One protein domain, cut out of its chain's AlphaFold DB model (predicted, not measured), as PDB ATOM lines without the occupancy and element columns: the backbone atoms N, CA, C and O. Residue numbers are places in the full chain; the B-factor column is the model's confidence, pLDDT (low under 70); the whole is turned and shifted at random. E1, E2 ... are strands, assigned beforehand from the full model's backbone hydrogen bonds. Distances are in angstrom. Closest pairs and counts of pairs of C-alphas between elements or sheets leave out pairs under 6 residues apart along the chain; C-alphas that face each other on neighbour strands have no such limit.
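What this domain is: This is residues 72 to 138 of the 176 residues of the protein "Alpha-ketoglutarate-dependent taurine dioxygenase" of Crocosphaera watsonii WH 0402 (UniProt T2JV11). What is the main picture? There is little regular structure: a small antiparallel sheet, E1, E2, E3, with residues 79 to 98 looping over one face and residues 131 to 135 running past its E3 edge. How much is named? Of 67 printed residues, 16 are in three strands, order E1 E2 E3, class all strand, with no named helix. What shape is it? It is compact, radius of gyration of the C-alphas 11.1 A, spans 29 by 27 by 18 A.

How they stand to each other: How do E1, residues 101 to 107, and E2, residues 110 to 115, pair? They form an antiparallel hairpin at 151 degrees, with N 104 and O 112 2.8 A apart. Where is E3, residues 121 to 123? It forms a hairpin with E2, antiparallel at 147 degrees, N 113 and O 122 2.8 A apart, completing a meander, each strand the antiparallel neighbour of the one before.

Where its parts are: Where does E1 begin? C-alpha 101 is at (-31.943, -30.581, 122.594), and E1 spans 16.9 A, E2 16.2 A. Where does E3 end? C-alpha 123 is at (-41.119, -28.045, 116.622), and E3 spans 7.2 A.

The domain as a whole: How large is it? The farthest C-alphas, Thr 108 and Asn 138, are 32.3 A apart; the printed part has no cut and both links are tight. Where is confidence low? Under 70 are residues 72 to 76, 94 to 96, 126 to 131 and 133 to 138.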
ATOM      1  N   PRO A  72     -23.638 -28.547 130.552       54.56
ATOM      2  CA  PRO A  72     -22.594 -27.602 130.217       54.56
ATOM      3  C   PRO A  72     -23.144 -26.173 130.067       54.56
ATOM      4  O   PRO A  72     -24.175 -25.972 129.417       54.56
ATOM      5  N   PRO A  73     -22.481 -25.175 130.680       51.84
ATOM      6  CA  PRO A  73     -23.011 -23.817 130.827       51.84
ATOM      7  C   PRO A  73     -23.255 -23.101 129.491       51.84
ATOM      8  O   PRO A  73     -23.998 -22.126 129.445       51.84
ATOM      9  N   HIS A  74     -22.672 -23.598 128.397       54.06
ATOM     10  CA  HIS A  74     -22.802 -23.018 127.064       54.06
ATOM     11  C   HIS A  74     -24.144 -23.320 126.372       54.06
ATOM     12  O   HIS A  74     -24.409 -22.754 125.315       54.06
ATOM     13  N   ILE A  75     -25.022 -24.157 126.948       62.22
ATOM     14  CA  ILE A  75     -26.339 -24.462 126.358       62.22
ATOM     15  C   ILE A  75     -27.453 -24.038 127.316       62.22
ATOM     16  O   ILE A  75     -28.108 -24.843 127.982       62.22
ATOM     17  N   SER A  76     -27.674 -22.722 127.380       66.94
ATOM     18  CA  SER A  76     -28.880 -22.170 127.998       66.94
ATOM     19  C   SER A  76     -30.133 -22.737 127.303       66.94
ATOM     20  O   SER A  76     -30.140 -22.971 126.096       66.94
ATOM     21  N   ARG A  77     -31.214 -22.965 128.064       76.56
ATOM     22  CA  ARG A  77     -32.511 -23.477 127.561       76.56
ATOM     23  C   ARG A  77     -32.518 -24.939 127.078       76.56
ATOM     24  O   ARG A  77     -33.328 -25.291 126.211       76.56
ATOM     25  N   TYR A  78     -31.657 -25.780 127.649       80.69
ATOM     26  CA  TYR A  78     -31.684 -27.235 127.463       80.69
ATOM     27  C   TYR A  78     -33.059 -27.854 127.796       80.69
ATOM     28  O   TYR A  78     -33.750 -27.406 128.713       80.69
ATOM     29  N   ARG A  79     -33.457 -28.887 127.043       78.94
ATOM     30  CA  ARG A  79     -34.737 -29.603 127.156       78.94
ATOM     31  C   ARG A  79     -34.484 -31.098 127.387       78.94
ATOM     32  O   ARG A  79     -34.353 -31.858 126.434       78.94
ATOM     33  N   CYS A  80     -34.493 -31.530 128.648       72.81
ATOM     34  CA  CYS A  80     -34.279 -32.933 129.042       72.81
ATOM     35  C   CYS A  80     -35.414 -33.899 128.660       72.81
ATOM     36  O   CYS A  80     -35.207 -35.107 128.684       72.81
ATOM     37  N   ASN A  81     -36.597 -33.381 128.319       75.88
ATOM     38  CA  ASN A  81     -37.805 -34.187 128.097       75.88
ATOM     39  C   ASN A  81     -38.109 -34.444 126.609       75.88
ATOM     40  O   ASN A  81     -39.177 -34.953 126.294       75.88
ATOM     41  N   ILE A  82     -37.234 -34.019 125.692       82.25
ATOM     42  CA  ILE A  82     -37.481 -34.077 124.243       82.25
ATOM     43  C   ILE A  82     -36.271 -34.680 123.551       82.25
ATOM     44  O   ILE A  82     -35.179 -34.133 123.655       82.25
ATOM     45  N   GLU A  83     -36.465 -35.757 122.807       85.62
ATOM     46  CA  GLU A  83     -35.389 -36.398 122.060       85.62
ATOM     47  C   GLU A  83     -35.197 -35.793 120.669       85.62
ATOM     48  O   GLU A  83     -36.090 -35.154 120.111       85.62
ATOM     49  N   CYS A  84     -34.010 -35.990 120.098       85.38
ATOM     50  CA  CYS A  84     -33.755 -35.649 118.709       85.38
ATOM     51  C   CYS A  84     -34.583 -36.560 117.806       85.38
ATOM     52  O   CYS A  84     -34.366 -37.775 117.812       85.38
ATOM     53  N   PRO A  85     -35.478 -35.990 116.987       83.94
ATOM     54  CA  PRO A  85     -36.353 -36.797 116.163       83.94
ATOM     55  C   PRO A  85     -35.611 -37.362 114.935       83.94
ATOM     56  O   PRO A  85     -36.077 -38.332 114.349       83.94
ATOM     57  N   ASN A  86     -34.421 -36.841 114.592       80.56
ATOM     58  CA  ASN A  86     -33.596 -37.360 113.498       80.56
ATOM     59  C   ASN A  86     -33.187 -38.828 113.755       80.56
ATOM     60  O   ASN A  86     -32.427 -39.079 114.702       80.56
ATOM     61  N   PRO A  87     -33.612 -39.794 112.913       77.00
ATOM     62  CA  PRO A  87     -33.271 -41.202 113.086       77.00
ATOM     63  C   PRO A  87     -31.764 -41.441 113.002       77.00
ATOM     64  O   PRO A  87     -31.263 -42.304 113.711       77.00
ATOM     65  N   LEU A  88     -31.037 -40.620 112.238       78.19
ATOM     66  CA  LEU A  88     -29.588 -40.724 112.047       78.19
ATOM     67  C   LEU A  88     -28.782 -40.123 113.211       78.19
ATOM     68  O   LEU A  88     -27.564 -40.276 113.290       78.19
ATOM     69  N   CYS A  89     -29.438 -39.404 114.126       79.50
ATOM     70  CA  CYS A  89     -28.777 -38.815 115.283       79.50
ATOM     71  C   CYS A  89     -28.646 -39.843 116.411       79.50
ATOM     72  O   CYS A  89     -29.491 -39.906 117.302       79.50
ATOM     73  N   ASN A  90     -27.543 -40.590 116.415       81.12
ATOM     74  CA  ASN A  90     -27.273 -41.625 117.425       81.12
ATOM     75  C   ASN A  90     -26.498 -41.119 118.653       81.12
ATOM     76  O   ASN A  90     -26.312 -41.851 119.625       81.12
ATOM     77  N   LYS A  91     -26.051 -39.857 118.640       80.00
ATOM     78  CA  LYS A  91     -25.337 -39.260 119.774       80.00
ATOM     79  C   LYS A  91     -26.284 -39.053 120.956       80.00
ATOM     80  O   LYS A  91     -27.375 -38.505 120.786       80.00
ATOM     81  N   LYS A  92     -25.841 -39.452 122.148       82.00
ATOM     82  CA  LYS A  92     -26.592 -39.306 123.400       82.00
ATOM     83  C   LYS A  92     -26.137 -38.069 124.173       82.00
ATOM     84  O   LYS A  92     -24.944 -37.779 124.246       82.00
ATOM     85  N   GLY A  93     -27.096 -37.318 124.708       71.69
ATOM     86  CA  GLY A  93     -26.868 -36.211 125.629       71.69
ATOM     87  C   GLY A  93     -26.393 -36.698 126.999       71.69
ATOM     88  O   GLY A  93     -26.325 -37.897 127.272       71.69
ATOM     89  N   TYR A  94     -26.080 -35.757 127.889       62.88
ATOM     90  CA  TYR A  94     -25.452 -36.052 129.185       62.88
ATOM     91  C   TYR A  94     -26.294 -36.952 130.111       62.88
ATOM     92  O   TYR A  94     -25.759 -37.570 131.021       62.88
ATOM     93  N   ASN A  95     -27.610 -37.008 129.912       61.16
ATOM     94  CA  ASN A  95     -28.556 -37.833 130.665       61.16
ATOM     95  C   ASN A  95     -28.965 -39.109 129.905       61.16
ATOM     96  O   ASN A  95     -29.988 -39.704 130.230       61.16
ATOM     97  N   GLY A  96     -28.228 -39.490 128.856       67.19
ATOM     98  CA  GLY A  96     -28.560 -40.635 128.006       67.19
ATOM     99  C   GLY A  96     -29.670 -40.374 126.980       67.19
ATOM    100  O   GLY A  96     -29.919 -41.248 126.152       67.19
ATOM    101  N   GLN A  97     -30.286 -39.185 126.991       76.88
ATOM    102  CA  GLN A  97     -31.282 -38.739 126.009       76.88
ATOM    103  C   GLN A  97     -30.741 -38.876 124.586       76.88
ATOM    104  O   GLN A  97     -29.604 -38.479 124.322       76.88
ATOM    105  N   LYS A  98     -31.553 -39.360 123.640       80.94
ATOM    106  CA  LYS A  98     -31.172 -39.298 122.225       80.94
ATOM    107  C   LYS A  98     -31.094 -37.836 121.783       80.94
ATOM    108  O   LYS A  98     -32.088 -37.112 121.780       80.94
ATOM    109  N   GLY A  99     -29.912 -37.394 121.367       84.81
ATOM    110  CA  GLY A  99     -29.655 -36.000 121.036       84.81
ATOM    111  C   GLY A  99     -29.327 -35.113 122.234       84.81
ATOM    112  O   GLY A  99     -29.381 -35.516 123.389       84.81
ATOM    113  N   TRP A 100     -29.006 -33.854 121.941       86.12
ATOM    114  CA  TRP A 100     -28.879 -32.809 122.952       86.12
ATOM    115  C   TRP A 100     -29.711 -31.614 122.508       86.12
ATOM    116  O   TRP A 100     -29.300 -30.838 121.643       86.12
ATOM    117  N   ILE A 101     -30.912 -31.502 123.075       87.06
ATOM    118  CA  ILE A 101     -31.943 -30.581 122.594       87.06
ATOM    119  C   ILE A 101     -31.980 -29.304 123.422       87.06
ATOM    120  O   ILE A 101     -32.025 -29.338 124.649       87.06
ATOM    121  N   TYR A 102     -32.017 -28.160 122.751       86.81
ATOM    122  CA  TYR A 102     -32.195 -26.863 123.391       86.81
ATOM    123  C   TYR A 102     -33.242 -26.025 122.670       86.81
ATOM    124  O   TYR A 102     -33.562 -26.239 121.502       86.81
ATOM    125  N   THR A 103     -33.817 -25.069 123.393       87.75
ATOM    126  CA  THR A 103     -34.795 -24.141 122.823       87.75
ATOM    127  C   THR A 103     -34.081 -23.156 121.905       87.75
ATOM    128  O   THR A 103     -33.268 -22.357 122.370       87.75
ATOM    129  N   HIS A 104     -34.413 -23.195 120.619       87.25
ATOM    130  CA  HIS A 104     -33.868 -22.305 119.603       87.25
ATOM    131  C   HIS A 104     -34.663 -20.998 119.538       87.25
ATOM    132  O   HIS A 104     -34.107 -19.921 119.748       87.25
ATOM    133  N   ARG A 105     -35.979 -21.089 119.308       84.81
ATOM    134  CA  ARG A 105     -36.887 -19.936 119.211       84.81
ATOM    135  C   ARG A 105     -38.236 -20.259 119.840       84.81
ATOM    136  O   ARG A 105     -38.680 -21.402 119.840       84.81
ATOM    137  N   ILE A 106     -38.897 -19.238 120.372       83.94
ATOM    138  CA  ILE A 106     -40.258 -19.344 120.901       83.94
ATOM    139  C   ILE A 106     -41.169 -18.598 119.929       83.94
ATOM    140  O   ILE A 106     -40.958 -17.414 119.684       83.94
ATOM    141  N   LYS A 107     -42.153 -19.294 119.356       78.75
ATOM    142  CA  LYS A 107     -43.224 -18.704 118.542       78.75
ATOM    143  C   LYS A 107     -44.527 -18.742 119.339       78.75
ATOM    144  O   LYS A 107     -44.693 -19.588 120.213       78.75
ATOM    145  N   THR A 108     -45.474 -17.872 118.996       73.56
ATOM    146  CA  THR A 108     -46.771 -17.710 119.687       73.56
ATOM    147  C   THR A 108     -47.568 -19.006 119.877       73.56
ATOM    148  O   THR A 108     -48.322 -19.104 120.837       73.56
ATOM    149  N   LYS A 109     -47.390 -20.016 119.011       76.06
ATOM    150  CA  LYS A 109     -48.099 -21.312 119.085       76.06
ATOM    151  C   LYS A 109     -47.190 -22.542 119.230       76.06
ATOM    152  O   LYS A 109     -47.692 -23.656 119.326       76.06
ATOM    153  N   SER A 110     -45.863 -22.385 119.205       80.25
ATOM    154  CA  SER A 110     -44.939 -23.529 119.259       80.25
ATOM    155  C   SER A 110     -43.526 -23.128 119.667       80.25
ATOM    156  O   SER A 110     -43.054 -22.050 119.310       80.25
ATOM    157  N   VAL A 111     -42.805 -24.039 120.315       85.38
ATOM    158  CA  VAL A 111     -41.376 -23.873 120.590       85.38
ATOM    159  C   VAL A 111     -40.572 -24.583 119.506       85.38
ATOM    160  O   VAL A 111     -40.787 -25.763 119.237       85.38
ATOM    161  N   GLU A 112     -39.647 -23.864 118.878       90.00
ATOM    162  CA  GLU A 112     -38.638 -24.457 118.008       90.00
ATOM    163  C   GLU A 112     -37.452 -24.896 118.859       90.00
ATOM    164  O   GLU A 112     -36.846 -24.114 119.598       90.00
ATOM    165  N   CYS A 113     -37.128 -26.170 118.743       89.19
ATOM    166  CA  CYS A 113     -36.002 -26.828 119.365       89.19
ATOM    167  C   CYS A 113     -34.904 -27.045 118.330       89.19
ATOM    168  O   CYS A 113     -35.187 -27.198 117.148       89.19
ATOM    169  N   LYS A 114     -33.650 -27.073 118.778       89.69
ATOM    170  CA  LYS A 114     -32.502 -27.437 117.951       89.69
ATOM    171  C   LYS A 114     -31.699 -28.533 118.636       89.69
ATOM    172  O   LYS A 114     -31.499 -28.487 119.850       89.69
ATOM    173  N   CYS A 115     -31.254 -29.517 117.861       87.44
ATOM    174  CA  CYS A 115     -30.300 -30.512 118.331       87.44
ATOM    175  C   CYS A 115     -28.876 -29.978 118.162       87.44
ATOM    176  O   CYS A 115     -28.483 -29.596 117.063       87.44
ATOM    177  N   TYR A 116     -28.087 -29.985 119.234       85.62
ATOM    178  CA  TYR A 116     -26.684 -29.571 119.201       85.62
ATOM    179  C   TYR A 116     -25.833 -30.481 118.302       85.62
ATOM    180  O   TYR A 116     -24.978 -29.998 117.571       85.62
ATOM    181  N   PHE A 117     -26.096 -31.790 118.308       85.19
ATOM    182  CA  PHE A 117     -25.246 -32.760 117.614       85.19
ATOM    183  C   PHE A 117     -25.415 -32.792 116.098       85.19
ATOM    184  O   PHE A 117     -24.421 -32.865 115.384       85.19
ATOM    185  N   CYS A 118     -26.657 -32.803 115.612       81.12
ATOM    186  CA  CYS A 118     -26.945 -32.904 114.177       81.12
ATOM    187  C   CYS A 118     -27.496 -31.606 113.581       81.12
ATOM    188  O   CYS A 118     -27.795 -31.561 112.396       81.12
ATOM    189  N   GLY A 119     -27.662 -30.554 114.387       83.81
ATOM    190  CA  GLY A 119     -28.033 -29.223 113.912       83.81
ATOM    191  C   GLY A 119     -29.498 -29.040 113.512       83.81
ATOM    192  O   GLY A 119     -29.892 -27.895 113.287       83.81
ATOM    193  N   ILE A 120     -30.305 -30.107 113.463       84.75
ATOM    194  CA  ILE A 120     -31.705 -30.014 113.029       84.75
ATOM    195  C   ILE A 120     -32.521 -29.105 113.948       84.75
ATOM    196  O   ILE A 120     -32.372 -29.148 115.173       84.75
ATOM    197  N   ILE A 121     -33.403 -28.309 113.351       88.06
ATOM    198  CA  ILE A 121     -34.391 -27.483 114.042       88.06
ATOM    199  C   ILE A 121     -35.760 -28.112 113.818       88.06
ATOM    200  O   ILE A 121     -36.110 -28.439 112.692       88.06
ATOM    201  N   PHE A 122     -36.544 -28.281 114.872       86.50
ATOM    202  CA  PHE A 122     -37.861 -28.911 114.799       86.50
ATOM    203  C   PHE A 122     -38.813 -28.301 115.825       86.50
ATOM    204  O   PHE A 122     -38.390 -27.674 116.796       86.50
ATOM    205  N   LYS A 123     -40.121 -28.477 115.633       87.00
ATOM    206  CA  LYS A 123     -41.119 -28.045 116.622       87.00
ATOM    207  C   LYS A 123     -41.197 -29.068 117.755       87.00
ATOM    208  O   LYS A 123     -41.379 -30.248 117.485       87.00
ATOM    209  N   SER A 124     -41.151 -28.613 119.008       81.12
ATOM    210  CA  SER A 124     -41.140 -29.470 120.210       81.12
ATOM    211  C   SER A 124     -42.300 -30.463 120.302       81.12
ATOM    212  O   SER A 124     -42.160 -31.503 120.931       81.12
ATOM    213  N   ASN A 125     -43.440 -30.126 119.695       75.50
ATOM    214  CA  ASN A 125     -44.680 -30.897 119.773       75.50
ATOM    215  C   ASN A 125     -44.979 -31.649 118.468       75.50
ATOM    216  O   ASN A 125     -46.051 -32.228 118.327       75.50
ATOM    217  N   SER A 126     -44.090 -31.569 117.476       65.06
ATOM    218  CA  SER A 126     -44.319 -32.188 116.177       65.06
ATOM    219  C   SER A 126     -43.660 -33.555 116.126       65.06
ATOM    220  O   SER A 126     -42.438 -33.664 116.142       65.06
ATOM    221  N   THR A 127     -44.482 -34.587 115.989       57.69
ATOM    222  CA  THR A 127     -44.047 -35.938 115.610       57.69
ATOM    223  C   THR A 127     -43.787 -36.056 114.107       57.69
ATOM    224  O   THR A 127     -43.230 -37.049 113.654       57.69
ATOM    225  N   ASN A 128     -44.172 -35.042 113.326       57.81
ATOM    226  CA  ASN A 128     -44.107 -35.075 111.874       57.81
ATOM    227  C   ASN A 128     -42.756 -34.551 111.343       57.81
ATOM    228  O   ASN A 128     -42.297 -33.467 111.735       57.81
ATOM    229  N   LEU A 129     -42.163 -35.315 110.420       60.56
ATOM    230  CA  LEU A 129     -40.899 -35.045 109.719       60.56
ATOM    231  C   LEU A 129     -40.895 -33.673 109.029       60.56
ATOM    232  O   LEU A 129     -39.893 -32.966 109.051       60.56
ATOM    233  N   ASN A 130     -42.054 -33.239 108.529       62.59
ATOM    234  CA  ASN A 130     -42.227 -31.969 107.812       62.59
ATOM    235  C   ASN A 130     -41.944 -30.721 108.666       62.59
ATOM    236  O   ASN A 130     -41.868 -29.606 108.158       62.59
ATOM    237  N   SER A 131     -41.832 -30.881 109.985       62.88
ATOM    238  CA  SER A 131     -41.481 -29.783 110.887       62.88
ATOM    239  C   SER A 131     -39.979 -29.537 111.004       62.88
ATOM    240  O   SER A 131     -39.582 -28.594 111.695       62.88
ATOM    241  N   TRP A 132     -39.153 -30.394 110.399       72.19
ATOM    242  CA  TRP A 132     -37.708 -30.335 110.532       72.19
ATOM    243  C   TRP A 132     -37.130 -29.399 109.476       72.19
ATOM    244  O   TRP A 132     -37.418 -29.498 108.290       72.19
ATOM    245  N   THR A 133     -36.289 -28.482 109.923       63.94
ATOM    246  CA  THR A 133     -35.558 -27.543 109.078       63.94
ATOM    247  C   THR A 133     -34.102 -27.597 109.501       63.94
ATOM    248  O   THR A 133     -33.774 -27.448 110.677       63.94
ATOM    249  N   GLY A 134     -33.200 -27.883 108.573       58.16
ATOM    250  CA  GLY A 134     -31.785 -27.957 108.899       58.16
ATOM    251  C   GLY A 134     -30.980 -28.627 107.808       58.16
ATOM    252  O   GLY A 134     -31.428 -29.590 107.193       58.16
ATOM    253  N   SER A 135     -29.779 -28.107 107.598       46.34
ATOM    254  CA  SER A 135     -28.761 -28.729 106.771       46.34
ATOM    255  C   SER A 135     -28.418 -30.071 107.407       46.34
ATOM    256  O   SER A 135     -27.904 -30.099 108.529       46.34
ATOM    257  N   LEU A 136     -28.720 -31.185 106.732       48.69
ATOM    258  CA  LEU A 136     -28.060 -32.449 107.031       48.69
ATOM    259  C   LEU A 136     -26.563 -32.153 106.986       48.69
ATOM    260  O   LEU A 136     -26.010 -31.867 105.926       48.69
ATOM    261  N   ILE A 137     -25.916 -32.135 108.152       44.44
ATOM    262  CA  ILE A 137     -24.464 -32.196 108.196       44.44
ATOM    263  C   ILE A 137     -24.166 -33.565 107.605       44.44
ATOM    264  O   ILE A 137     -24.373 -34.577 108.276       44.44
ATOM    265  N   ASN A 138     -23.784 -33.583 106.329       44.53
ATOM    266  CA  ASN A 138     -23.225 -34.749 105.673       44.53
ATOM    267  C   ASN A 138     -22.022 -35.149 106.522       44.53
ATOM    268  O   ASN A 138     -20.945 -34.568 106.399       44.53
TER     269      ASN A 138